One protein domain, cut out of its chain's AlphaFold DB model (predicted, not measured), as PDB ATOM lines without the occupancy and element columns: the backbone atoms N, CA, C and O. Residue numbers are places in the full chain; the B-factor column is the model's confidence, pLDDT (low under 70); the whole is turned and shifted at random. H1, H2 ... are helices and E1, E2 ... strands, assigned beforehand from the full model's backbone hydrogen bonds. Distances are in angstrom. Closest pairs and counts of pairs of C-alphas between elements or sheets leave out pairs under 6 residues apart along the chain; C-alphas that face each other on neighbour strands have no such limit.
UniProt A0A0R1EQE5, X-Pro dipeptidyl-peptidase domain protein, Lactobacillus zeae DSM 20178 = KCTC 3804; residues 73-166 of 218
ATOM      1  N   LYS A  73     186.846 276.028 392.056       93.06
ATOM      2  CA  LYS A  73     186.046 275.944 393.286       93.06
ATOM      3  C   LYS A  73     185.649 277.317 393.830       93.06
ATOM      4  O   LYS A  73     184.769 277.404 394.684       93.06
ATOM      5  N   ILE A  74     186.269 278.390 393.348       90.44
ATOM      6  CA  ILE A  74     185.968 279.761 393.750       90.44
ATOM      7  C   ILE A  74     184.750 280.218 392.938       90.44
ATOM      8  O   ILE A  74     184.729 280.104 391.714       90.44
ATOM      9  N   LYS A  75     183.692 280.666 393.630       87.38
ATOM     10  CA  LYS A  75     182.430 281.158 393.023       87.38
ATOM     11  C   LYS A  75     181.957 282.495 393.592       87.38
ATOM     12  O   LYS A  75     180.921 283.017 393.173       87.38
ATOM     13  N   VAL A  76     182.689 283.030 394.568       87.94
ATOM     14  CA  VAL A  76     182.370 284.309 395.204       87.94
ATOM     15  C   VAL A  76     182.555 285.441 394.195       87.94
ATOM     16  O   VAL A  76     183.542 285.408 393.461       87.94
ATOM     17  N   PRO A  77     181.635 286.419 394.123       87.56
ATOM     18  CA  PRO A  77     181.853 287.612 393.320       87.56
ATOM     19  C   PRO A  77     183.162 288.312 393.696       87.56
ATOM     20  O   PRO A  77     183.539 288.333 394.867       87.56
ATOM     21  N   ALA A  78     183.847 288.882 392.708       89.50
ATOM     22  CA  ALA A  78     185.183 289.440 392.873       89.50
ATOM     23  C   ALA A  78     185.255 290.888 392.377       89.50
ATOM     24  O   ALA A  78     184.854 291.198 391.251       89.50
ATOM     25  N   LEU A  79     185.824 291.758 393.210       90.19
ATOM     26  CA  LEU A  79     186.387 293.038 392.797       90.19
ATOM     27  C   LEU A  79     187.903 292.916 392.883       90.19
ATOM     28  O   LEU A  79     188.445 292.662 393.952       90.19
ATOM     29  N   ILE A  80     188.563 293.070 391.742       91.00
ATOM     30  CA  ILE A  80     190.008 292.943 391.595       91.00
ATOM     31  C   ILE A  80     190.558 294.335 391.315       91.00
ATOM     32  O   ILE A  80     190.199 294.953 390.312       91.00
ATOM     33  N   GLN A  81     191.416 294.822 392.201       91.00
ATOM     34  CA  GLN A  81     192.152 296.067 392.031       91.00
ATOM     35  C   GLN A  81     193.632 295.737 391.891       91.00
ATOM     36  O   GLN A  81     194.159 294.995 392.712       91.00
ATOM     37  N   SER A  82     194.292 296.289 390.877       91.38
ATOM     38  CA  SER A  82     195.736 296.124 390.701       91.38
ATOM     39  C   SER A  82     196.340 297.312 389.963       91.38
ATOM     40  O   SER A  82     195.635 298.094 389.314       91.38
ATOM     41  N   GLY A  83     197.659 297.433 390.049       89.81
ATOM     42  CA  GLY A  83     198.449 298.345 389.237       89.81
ATOM     43  C   GLY A  83     199.069 297.671 388.012       89.81
ATOM     44  O   GLY A  83     199.332 296.470 388.031       89.81
ATOM     45  N   TRP A  84     199.328 298.439 386.952       88.31
ATOM     46  CA  TRP A  84     200.168 298.003 385.826       88.31
ATOM     47  C   TRP A  84     201.651 297.891 386.191       88.31
ATOM     48  O   TRP A  84     202.382 297.170 385.518       88.31
ATOM     49  N   TYR A  85     202.081 298.607 387.232       88.44
ATOM     50  CA  TYR A  85     203.451 298.616 387.742       88.44
ATOM     51  C   TYR A  85     203.560 297.940 389.114       88.44
ATOM     52  O   TYR A  85     204.534 298.140 389.829       88.44
ATOM     53  N   ASP A  86     202.558 297.153 389.496       89.19
ATOM     54  CA  ASP A  86     202.575 296.365 390.725       89.19
ATOM     55  C   ASP A  86     203.579 295.209 390.596       89.19
ATOM     56  O   ASP A  86     203.477 294.391 389.673       89.19
ATOM     57  N   ASP A  87     204.558 295.145 391.498       86.19
ATOM     58  CA  ASP A  87     205.599 294.116 391.496       86.19
ATOM     59  C   ASP A  87     205.098 292.753 392.002       86.19
ATOM     60  O   ASP A  87     205.738 291.735 391.725       86.19
ATOM     61  N   ASP A  88     203.897 292.711 392.590       85.44
ATOM     62  CA  ASP A  88     203.162 291.494 392.957       85.44
ATOM     63  C   ASP A  88     202.056 291.127 391.939       85.44
ATOM     64  O   ASP A  88     201.170 290.301 392.196       85.44
ATOM     65  N   GLY A  89     202.112 291.693 390.727       85.94
ATOM     66  CA  GLY A  89     201.058 291.586 389.709       85.94
ATOM     67  C   GLY A  89     200.695 290.167 389.229       85.94
ATOM     68  O   GLY A  89     199.655 289.993 388.585       85.94
ATOM     69  N   ILE A  90     201.494 289.138 389.544       89.94
ATOM     70  CA  ILE A  90     201.185 287.731 389.218       89.94
ATOM     71  C   ILE A  90     199.869 287.307 389.882       89.94
ATOM     72  O   ILE A  90     198.979 286.813 389.190       89.94
ATOM     73  N   GLY A  91     199.703 287.568 391.184       90.62
ATOM     74  CA  GLY A  91     198.493 287.175 391.915       90.62
ATOM     75  C   GLY A  91     197.240 287.873 391.378       90.62
ATOM     76  O   GLY A  91     196.194 287.248 391.191       90.62
ATOM     77  N   SER A  92     197.358 289.154 391.028       91.69
ATOM     78  CA  SER A  92     196.285 289.913 390.377       91.69
ATOM     79  C   SER A  92     195.941 289.361 388.994       91.69
ATOM     80  O   SER A  92     194.765 289.244 388.644       91.69
ATOM     81  N   THR A  93     196.947 288.975 388.206       92.12
ATOM     82  CA  THR A  93     196.748 288.368 386.882       92.12
ATOM     83  C   THR A  93     196.050 287.013 386.995       92.12
ATOM     84  O   THR A  93     195.104 286.737 386.252       92.12
ATOM     85  N   GLU A  94     196.440 286.197 387.971       94.94
ATOM     86  CA  GLU A  94     195.765 284.944 388.306       94.94
ATOM     87  C   GLU A  94     194.320 285.185 388.764       94.94
ATOM     88  O   GLU A  94     193.416 284.483 388.317       94.94
ATOM     89  N   ALA A  95     194.044 286.212 389.573       93.69
ATOM     90  CA  ALA A  95     192.675 286.550 389.982       93.69
ATOM     91  C   ALA A  95     191.809 286.969 388.786       93.69
ATOM     92  O   ALA A  95     190.641 286.571 388.662       93.69
ATOM     93  N   ILE A  96     192.391 287.731 387.860       92.44
ATOM     94  CA  ILE A  96     191.743 288.111 386.604       92.44
ATOM     95  C   ILE A  96     191.435 286.861 385.778       92.44
ATOM     96  O   ILE A  96     190.307 286.739 385.297       92.44
ATOM     97  N   ALA A  97     192.380 285.932 385.637       93.19
ATOM     98  CA  ALA A  97     192.183 284.696 384.882       93.19
ATOM     99  C   ALA A  97     191.160 283.758 385.546       93.19
ATOM    100  O   ALA A  97     190.274 283.236 384.875       93.19
ATOM    101  N   ALA A  98     191.215 283.604 386.870       94.56
ATOM    102  CA  ALA A  98     190.304 282.767 387.653       94.56
ATOM    103  C   ALA A  98     188.838 283.204 387.540       94.56
ATOM    104  O   ALA A  98     187.925 282.399 387.700       94.56
ATOM    105  N   THR A  99     188.614 284.485 387.258       92.50
ATOM    106  CA  THR A  99     187.282 285.079 387.126       92.50
ATOM    107  C   THR A  99     186.902 285.355 385.673       92.50
ATOM    108  O   THR A  99     185.894 286.012 385.436       92.50
ATOM    109  N   ALA A 100     187.676 284.880 384.688       90.25
ATOM    110  CA  ALA A 100     187.475 285.200 383.273       90.25
ATOM    111  C   ALA A 100     186.037 284.941 382.793       90.25
ATOM    112  O   ALA A 100     185.449 285.815 382.155       90.25
ATOM    113  N   ASP A 101     185.466 283.807 383.201       89.12
ATOM    114  CA  ASP A 101     184.133 283.342 382.792       89.12
ATOM    115  C   ASP A 101     183.005 283.813 383.719       89.12
ATOM    116  O   ASP A 101     181.851 283.396 383.588       89.12
ATOM    117  N   TYR A 102     183.311 284.663 384.701       88.31
ATOM    118  CA  TYR A 102     182.278 285.173 385.586       88.31
ATOM    119  C   TYR A 102     181.312 286.083 384.822       88.31
ATOM    120  O   TYR A 102     181.746 286.918 384.022       88.31
ATOM    121  N   PRO A 103     180.006 286.009 385.134       84.00
ATOM    122  CA  PRO A 103     179.042 286.995 384.683       84.00
ATOM    123  C   PRO A 103     179.498 288.418 385.007       84.00
ATOM    124  O   PRO A 103     180.122 288.673 386.043       84.00
ATOM    125  N   SER A 104     179.138 289.363 384.139       78.19
ATOM    126  CA  SER A 104     179.538 290.761 384.282       78.19
ATOM    127  C   SER A 104     179.109 291.358 385.621       78.19
ATOM    128  O   SER A 104     179.793 292.238 386.114       78.19
ATOM    129  N   ASP A 105     178.030 290.909 386.259       77.94
ATOM    130  CA  ASP A 105     177.585 291.387 387.574       77.94
ATOM    131  C   ASP A 105     178.359 290.793 388.764       77.94
ATOM    132  O   ASP A 105     178.311 291.359 389.856       77.94
ATOM    133  N   LYS A 106     179.126 289.716 388.557       83.12
ATOM    134  CA  LYS A 106     179.940 289.048 389.589       83.12
ATOM    135  C   LYS A 106     181.425 289.388 389.535       83.12
ATOM    136  O   LYS A 106     182.177 288.930 390.392       83.12
ATOM    137  N   ARG A 107     181.861 290.166 388.546       87.25
ATOM    138  CA  ARG A 107     183.273 290.494 388.337       87.25
ATOM    139  C   ARG A 107     183.462 291.978 388.084       87.25
ATOM    140  O   ARG A 107     182.790 292.580 387.244       87.25
ATOM    141  N   ARG A 108     184.428 292.558 388.787       84.94
ATOM    142  CA  ARG A 108     184.906 293.925 388.588       84.94
ATOM    143  C   ARG A 108     186.422 293.904 388.554       84.94
ATOM    144  O   ARG A 108     187.034 293.263 389.398       84.94
ATOM    145  N   ILE A 109     187.005 294.603 387.590       88.69
ATOM    146  CA  ILE A 109     188.451 294.791 387.488       88.69
ATOM    147  C   ILE A 109     188.709 296.287 387.416       88.69
ATOM    148  O   ILE A 109     188.062 296.972 386.620       88.69
ATOM    149  N   ILE A 110     189.637 296.760 388.238       88.19
ATOM    150  CA  ILE A 110     190.145 298.125 388.248       88.19
ATOM    151  C   ILE A 110     191.659 298.033 388.092       88.19
ATOM    152  O   ILE A 110     192.349 297.525 388.971       88.19
ATOM    153  N   LEU A 111     192.150 298.509 386.951       88.62
ATOM    154  CA  LEU A 111     193.577 298.609 386.663       88.62
ATOM    155  C   LEU A 111     193.934 300.074 386.476       88.62
ATOM    156  O   LEU A 111     193.338 300.736 385.620       88.62
ATOM    157  N   GLY A 112     194.884 300.549 387.271       88.06
ATOM    158  CA  GLY A 112     195.491 301.867 387.131       88.06
ATOM    159  C   GLY A 112     196.997 301.771 386.892       88.06
ATOM    160  O   GLY A 112     197.574 300.688 387.013       88.06
ATOM    161  N   PRO A 113     197.666 302.875 386.539       87.12
ATOM    162  CA  PRO A 113     199.119 302.926 386.353       87.12
ATOM    163  C   PRO A 113     199.858 302.950 387.704       87.12
ATOM    164  O   PRO A 113     200.743 303.762 387.932       87.12
ATOM    165  N   TRP A 114     199.457 302.080 388.623       88.38
ATOM    166  CA  TRP A 114     199.873 302.103 390.017       88.38
ATOM    167  C   TRP A 114     201.015 301.127 390.292       88.38
ATOM    168  O   TRP A 114     201.122 300.101 389.617       88.38
ATOM    169  N   LEU A 115     201.828 301.450 391.295       88.56
ATOM    170  CA  LEU A 115     202.777 300.533 391.930       88.56
ATOM    171  C   LEU A 115     202.053 299.637 392.945       88.56
ATOM    172  O   LEU A 115     200.839 299.753 393.159       88.56
ATOM    173  N   HIS A 116     202.825 298.782 393.613       87.50
ATOM    174  CA  HIS A 116     202.388 298.118 394.831       87.50
ATOM    175  C   HIS A 116     201.810 299.123 395.837       87.50
ATOM    176  O   HIS A 116     202.298 300.248 395.976       87.50
ATOM    177  N   GLY A 117     200.723 298.735 396.505       83.06
ATOM    178  CA  GLY A 117     199.909 299.644 397.323       83.06
ATOM    179  C   GLY A 117     198.822 300.401 396.542       83.06
ATOM    180  O   GLY A 117     197.991 301.076 397.146       83.06
ATOM    181  N   GLY A 118     198.756 300.247 395.215       85.56
ATOM    182  CA  GLY A 118     197.645 300.730 394.395       85.56
ATOM    183  C   GLY A 118     197.599 302.255 394.254       85.56
ATOM    184  O   GLY A 118     198.603 302.908 393.986       85.56
ATOM    185  N   ASN A 119     196.405 302.830 394.404       85.38
ATOM    186  CA  ASN A 119     196.082 304.232 394.118       85.38
ATOM    187  C   ASN A 119     196.619 305.237 395.169       85.38
ATOM    188  O   ASN A 119     195.898 306.130 395.605       85.38
ATOM    189  N   ALA A 120     197.857 305.059 395.626       80.44
ATOM    190  CA  ALA A 120     198.439 305.799 396.747       80.44
ATOM    191  C   ALA A 120     199.474 306.858 396.329       80.44
ATOM    192  O   ALA A 120     199.836 307.706 397.140       80.44
ATOM    193  N   GLN A 121     199.962 306.822 395.085       75.44
ATOM    194  CA  GLN A 121     201.028 307.709 394.617       75.44
ATOM    195  C   GLN A 121     200.863 308.108 393.149       75.44
ATOM    196  O   GLN A 121     200.360 307.335 392.335       75.44
ATOM    197  N   TYR A 122     201.296 309.331 392.839       70.31
ATOM    198  CA  TYR A 122     201.180 309.943 391.513       70.31
ATOM    199  C   TYR A 122     202.274 309.483 390.546       70.31
ATOM    200  O   TYR A 122     202.033 309.408 389.345       70.31
ATOM    201  N   ASP A 123     203.469 309.190 391.061       77.69
ATOM    202  CA  ASP A 123     204.683 309.121 390.254       77.69
ATOM    203  C   ASP A 123     205.370 307.759 390.367       77.69
ATOM    204  O   ASP A 123     205.348 307.106 391.410       77.69
ATOM    205  N   LEU A 124     206.012 307.343 389.278       81.06
ATOM    206  CA  LEU A 124     206.839 306.140 389.207       81.06
ATOM    207  C   LEU A 124     208.306 306.567 389.238       81.06
ATOM    208  O   LEU A 124     208.970 306.644 388.201       81.06
ATOM    209  N   GLY A 125     208.799 306.916 390.427       80.06
ATOM    210  CA  GLY A 125     210.131 307.499 390.579       80.06
ATOM    211  C   GLY A 125     210.264 308.786 389.748       80.06
ATOM    212  O   GLY A 125     209.548 309.743 390.028       80.06
ATOM    213  N   PRO A 126     211.141 308.844 388.725       82.44
ATOM    214  CA  PRO A 126     211.311 310.044 387.902       82.44
ATOM    215  C   PRO A 126     210.184 310.270 386.877       82.44
ATOM    216  O   PRO A 126     210.177 311.297 386.198       82.44
ATOM    217  N   VAL A 127     209.271 309.309 386.691       83.06
ATOM    218  CA  VAL A 127     208.176 309.431 385.721       83.06
ATOM    219  C   VAL A 127     206.938 309.980 386.415       83.06
ATOM    220  O   VAL A 127     206.301 309.282 387.201       83.06
ATOM    221  N   HIS A 128     206.564 311.208 386.064       82.75
ATOM    222  CA  HIS A 128     205.351 311.839 386.571       82.75
ATOM    223  C   HIS A 128     204.128 311.433 385.745       82.75
ATOM    224  O   HIS A 128     204.047 311.763 384.559       82.75
ATOM    225  N   LEU A 129     203.163 310.731 386.349       78.75
ATOM    226  CA  LEU A 129     201.952 310.295 385.634       78.75
ATOM    227  C   LEU A 129     200.842 311.359 385.642       78.75
ATOM    228  O   LEU A 129     199.936 311.315 384.808       78.75
ATOM    229  N   GLY A 130     200.937 312.336 386.550       77.81
ATOM    230  CA  GLY A 130     199.964 313.416 386.717       77.81
ATOM    231  C   GLY A 130     198.746 313.020 387.558       77.81
ATOM    232  O   GLY A 130     198.542 311.858 387.899       77.81
ATOM    233  N   ALA A 131     197.910 314.006 387.900       80.31
ATOM    234  CA  ALA A 131     196.766 313.815 388.801       80.31
ATOM    235  C   ALA A 131     195.739 312.786 388.288       80.31
ATOM    236  O   ALA A 131     195.142 312.066 389.082       80.31
ATOM    237  N   GLU A 132     195.593 312.663 386.965       80.06
ATOM    238  CA  GLU A 132     194.674 311.720 386.308       80.06
ATOM    239  C   GLU A 132     195.066 310.243 386.492       80.06
ATOM    240  O   GLU A 132     194.279 309.338 386.207       80.06
ATOM    241  N   ALA A 133     196.290 309.978 386.956       78.06
ATOM    242  CA  ALA A 133     196.734 308.637 387.309       78.06
ATOM    243  C   ALA A 133     196.082 308.132 388.601       78.06
ATOM    244  O   ALA A 133     195.965 306.916 388.790       78.06
ATOM    245  N   LEU A 134     195.636 309.046 389.469       82.06
ATOM    246  CA  LEU A 134     194.896 308.702 390.671       82.06
ATOM    247  C   LEU A 134     193.386 308.710 390.433       82.06
ATOM    248  O   LEU A 134     192.841 309.488 389.654       82.06
ATOM    249  N   ARG A 135     192.683 307.857 391.177       84.19
ATOM    250  CA  ARG A 135     191.226 307.875 391.328       84.19
ATOM    251  C   ARG A 135     190.842 308.404 392.709       84.19
ATOM    252  O   ARG A 135     190.863 307.633 393.666       84.19
ATOM    253  N   PRO A 136     190.417 309.666 392.838       84.75
ATOM    254  CA  PRO A 136     189.900 310.178 394.108       84.75
ATOM    255  C   PRO A 136     188.657 309.419 394.607       84.75
ATOM    256  O   PRO A 136     188.347 309.438 395.789       84.75
ATOM    257  N   ASP A 137     187.937 308.739 393.710       85.44
ATOM    258  CA  ASP A 137     186.713 307.994 394.004       85.44
ATOM    259  C   ASP A 137     186.937 306.483 394.212       85.44
ATOM    260  O   ASP A 137     185.963 305.726 394.255       85.44
ATOM    261  N   ILE A 138     188.187 306.011 394.336       85.62
ATOM    262  CA  ILE A 138     188.486 304.571 394.419       85.62
ATOM    263  C   ILE A 138     187.799 303.901 395.618       85.62
ATOM    264  O   ILE A 138     187.163 302.856 395.460       85.62
ATOM    265  N   ASP A 139     187.826 304.549 396.784       85.62
ATOM    266  CA  ASP A 139     187.227 304.028 398.017       85.62
ATOM    267  C   ASP A 139     185.707 303.937 397.902       85.62
ATOM    268  O   ASP A 139     185.084 302.985 398.384       85.62
ATOM    269  N   LEU A 140     185.097 304.895 397.198       85.12
ATOM    270  CA  LEU A 140     183.668 304.893 396.915       85.12
ATOM    271  C   LEU A 140     183.296 303.729 395.990       85.12
ATOM    272  O   LEU A 140     182.279 303.069 396.213       85.12
ATOM    273  N   ILE A 141     184.111 303.437 394.973       82.94
ATOM    274  CA  ILE A 141     183.887 302.294 394.075       82.94
ATOM    275  C   ILE A 141     183.989 300.975 394.835       82.94
ATOM    276  O   ILE A 141     183.111 300.124 394.673       82.94
ATOM    277  N   ILE A 142     185.030 300.806 395.658       84.69
ATOM    278  CA  ILE A 142     185.221 299.597 396.467       84.69
ATOM    279  C   ILE A 142     184.037 299.418 397.421       84.69
ATOM    280  O   ILE A 142     183.412 298.354 397.433       84.69
ATOM    281  N   SER A 143     183.680 300.470 398.162       82.69
ATOM    282  CA  SER A 143     182.588 300.441 399.141       82.69
ATOM    283  C   SER A 143     181.246 300.118 398.485       82.69
ATOM    284  O   SER A 143     180.516 299.243 398.953       82.69
ATOM    285  N   ASN A 144     180.933 300.758 397.355       79.44
ATOM    286  CA  ASN A 144     179.710 300.475 396.607       79.44
ATOM    287  C   ASN A 144     179.700 299.050 396.044       79.44
ATOM    288  O   ASN A 144     178.671 298.377 396.106       79.44
ATOM    289  N   GLY A 145     180.835 298.572 395.527       73.25
ATOM    290  CA  GLY A 145     180.988 297.192 395.072       73.25
ATOM    291  C   GLY A 145     180.687 296.195 396.188       73.25
ATOM    292  O   GLY A 145     179.860 295.300 396.008       73.25
ATOM    293  N   LEU A 146     181.280 296.403 397.366       78.19
ATOM    294  CA  LEU A 146     181.055 295.569 398.542       78.19
ATOM    295  C   LEU A 146     179.587 295.591 398.987       78.19
ATOM    296  O   LEU A 146     178.996 294.533 399.193       78.19
ATOM    297  N   ILE A 147     178.970 296.773 399.076       73.88
ATOM    298  CA  ILE A 147     177.554 296.919 399.444       73.88
ATOM    299  C   ILE A 147     176.653 296.169 398.460       73.88
ATOM    300  O   ILE A 147     175.729 295.479 398.891       73.88
ATOM    301  N   ILE A 148     176.907 296.277 397.154       67.62
ATOM    302  CA  ILE A 148     176.129 295.569 396.130       67.62
ATOM    303  C   ILE A 148     176.282 294.056 396.297       67.62
ATOM    304  O   ILE A 148     175.273 293.352 396.290       67.62
ATOM    305  N   PHE A 149     177.500 293.550 396.513       71.50
ATOM    306  CA  PHE A 149     177.715 292.118 396.739       71.50
ATOM    307  C   PHE A 149     177.020 291.621 398.010       71.50
ATOM    308  O   PHE A 149     176.311 290.616 397.967       71.50
ATOM    309  N   LEU A 150     177.148 292.346 399.122       70.75
ATOM    310  CA  LEU A 150     176.502 291.985 400.387       70.75
ATOM    311  C   LEU A 150     174.972 292.062 400.297       70.75
ATOM    312  O   LEU A 150     174.275 291.211 400.849       70.75
ATOM    313  N   ARG A 151     174.425 293.043 399.570       65.38
ATOM    314  CA  ARG A 151     172.979 293.135 399.313       65.38
ATOM    315  C   ARG A 151     172.493 292.035 398.379       65.38
ATOM    316  O   ARG A 151     171.431 291.495 398.650       65.38
ATOM    317  N   ALA A 152     173.253 291.653 397.353       59.28
ATOM    318  CA  ALA A 152     172.910 290.537 396.468       59.28
ATOM    319  C   ALA A 152     172.875 289.189 397.212       59.28
ATOM    320  O   ALA A 152     172.052 288.332 396.897       59.28
ATOM    321  N   LEU A 153     173.711 289.019 398.244       58.91
ATOM    322  CA  LEU A 153     173.630 287.876 399.164       58.91
ATOM    323  C   LEU A 153     172.378 287.920 400.055       58.91
ATOM    324  O   LEU A 153     171.881 286.874 400.463       58.91
ATOM    325  N   LYS A 154     171.857 289.118 400.350       54.12
ATOM    326  CA  LYS A 154     170.674 289.333 401.201       54.12
ATOM    327  C   LYS A 154     169.354 289.375 400.414       54.12
ATOM    328  O   LYS A 154     168.297 289.113 400.976       54.12
ATOM    329  N   MET A 155     169.411 289.709 399.128       46.31
ATOM    330  CA  MET A 155     168.289 289.839 398.199       46.31
ATOM    331  C   MET A 155     168.739 289.329 396.828       46.31
ATOM    332  O   MET A 155     169.413 290.035 396.081       46.31
ATOM    333  N   ALA A 156     168.362 288.100 396.487       44.00
ATOM    334  CA  ALA A 156     168.818 287.390 395.290       44.00
ATOM    335  C   ALA A 156     168.315 287.960 393.934       44.00
ATOM    336  O   ALA A 156     168.255 287.211 392.961       44.00
ATOM    337  N   SER A 157     167.929 289.242 393.818       46.06
ATOM    338  CA  SER A 157     167.205 289.744 392.631       46.06
ATOM    339  C   SER A 157     167.681 291.045 391.974       46.06
ATOM    340  O   SER A 157     167.116 291.406 390.944       46.06
ATOM    341  N   LEU A 158     168.715 291.748 392.454       42.62
ATOM    342  CA  LEU A 158     169.113 293.025 391.835       42.62
ATOM    343  C   LEU A 158     170.480 292.957 391.142       42.62
ATOM    344  O   LEU A 158     171.532 292.941 391.778       42.62
ATOM    345  N   ARG A 159     170.433 292.937 389.803       44.97
ATOM    346  CA  ARG A 159     171.588 293.024 388.901       44.97
ATOM    347  C   ARG A 159     172.074 294.469 388.792       44.97
ATOM    348  O   ARG A 159     171.284 295.369 388.527       44.97
ATOM    349  N   ALA A 160     173.386 294.671 388.882       44.62
ATOM    350  CA  ALA A 160     174.052 295.902 388.454       44.62
ATOM    351  C   ALA A 160     175.267 295.554 387.573       44.62
ATOM    352  O   ALA A 160     175.959 294.563 387.812       44.62
ATOM    353  N   HIS A 161     175.533 296.344 386.533       40.00
ATOM    354  CA  HIS A 161     176.642 296.172 385.580       40.00
ATOM    355  C   HIS A 161     177.537 297.409 385.598       40.00
ATOM    356  O   HIS A 161     177.039 298.473 385.265       40.00
ATOM    357  N   TRP A 162     178.835 297.281 385.910       46.25
ATOM    358  CA  TRP A 162     179.810 298.388 385.873       46.25
ATOM    359  C   TRP A 162     181.257 297.874 385.696       46.25
ATOM    360  O   TRP A 162     181.687 297.009 386.436       46.25
ATOM    361  N   LEU A 163     182.060 298.380 384.756       40.16
ATOM    362  CA  LEU A 163     183.489 298.017 384.630       40.16
ATOM    363  C   LEU A 163     184.311 299.263 384.259       40.16
ATOM    364  O   LEU A 163     183.903 300.004 383.363       40.16
ATOM    365  N   ASN A 164     185.443 299.488 384.941       45.12
ATOM    366  CA  ASN A 164     186.339 300.639 384.754       45.12
ATOM    367  C   ASN A 164     187.792 300.157 384.617       45.12
ATOM    368  O   ASN A 164     188.369 299.691 385.589       45.12
ATOM    369  N   THR A 165     188.410 300.328 383.447       44.16
ATOM    370  CA  THR A 165     189.860 300.134 383.253       44.16
ATOM    371  C   THR A 165     190.534 301.482 382.954       44.16
ATOM    372  O   THR A 165     189.895 302.371 382.396       44.16
ATOM    373  N   ILE A 166     191.802 301.685 383.317       42.53
ATOM    374  CA  ILE A 166     192.586 302.860 382.894       42.53
ATOM    375  C   ILE A 166     193.802 302.351 382.105       42.53
ATOM    376  O   ILE A 166     194.695 301.727 382.680       42.53
TER     377      ILE A 166
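AT A GLANCE: This is residues 73 to 166 of the 218 residues of the protein "X-Pro dipeptidyl-peptidase domain protein" of Lactobacillus zeae DSM 20178 = KCTC 3804 (UniProt A0A0R1EQE5). Two parallel strands, E1 and E2, lie side by side as a narrow ribbon between two helices: H1 covers E1 from one side, and the longer H2 lies toward the other side and reaches past the beginning of the strands. The long link of residues 116 to 137 extends past the other end of the ribbon, and the tail of residues 155 to 166 folds back from H2 toward E2. The 94 printed residues hold two named strands and two named helices, in the order E1, H1, E2, H2, with a sheet order of E1, E2, parallel; the class is mixed, helices and strands, with under half of the residues in named elements. The whole is elongated, spanning 49 by 27 by 16 A, yet only just compact, close to loose, with a radius of gyration of the C-alphas of 14.6 A.

HOW THE PARTS SIT: The sheet joins E1, residues 78 to 85, and E2, residues 107 to 115, which are parallel neighbours with 22 degrees between their directions. Across the pair, N 80 and O 108 are 2.8 A apart and N 110 and O 80 are 2.8 A apart, both within hydrogen-bond range. E2 bends by 67 degrees at residue 112. H1, residues 89 to 98, follows E1 after a tight link. Its closest C-alphas to E1 are those of Ser 92 and Ser 82, 6.2 A apart. E1, H1 and E2 form a strand-helix-strand unit, two parallel neighbour strands with a helix between them along the chain, and its crossover is right-handed. H2, residues 138 to 154, comes closest to E1 with the C-alphas of Gly 145 and Leu 79, 7.2 A apart. H2 and E2 are near each other, with 6 pairs of C-alphas within 10 A. H1 and H2 are apart. In both helices every O i to N i+4 pair is within hydrogen-bond range.

IN THESE COORDINATES: E1 begins at C-alpha 78 at (185.183, 289.440, 392.873) and is 21.1 A long from first to last C-alpha. E2 is 22.2 A long and ends at C-alpha 115 at (202.777, 300.533, 391.930). H1 measures 14.1 A. H2 is the longest helix, 24.4 A, and ends at C-alpha 154 at (170.674, 289.333, 401.201).

THE WHOLE: The two C-alphas farthest apart are those of Pro 126 and Ser 157, at 48.8 A. The printed part runs from 73 to 166 with no cut. The link from H1 to E2 is short, and that from E2 to H2, 22 residues, is long; within it residues 123 to 124 pair antiparallel with residues 127 to 128. The mean pLDDT of the printed part is 78.6, and residue 148 and residues 151 to 166 are under 70.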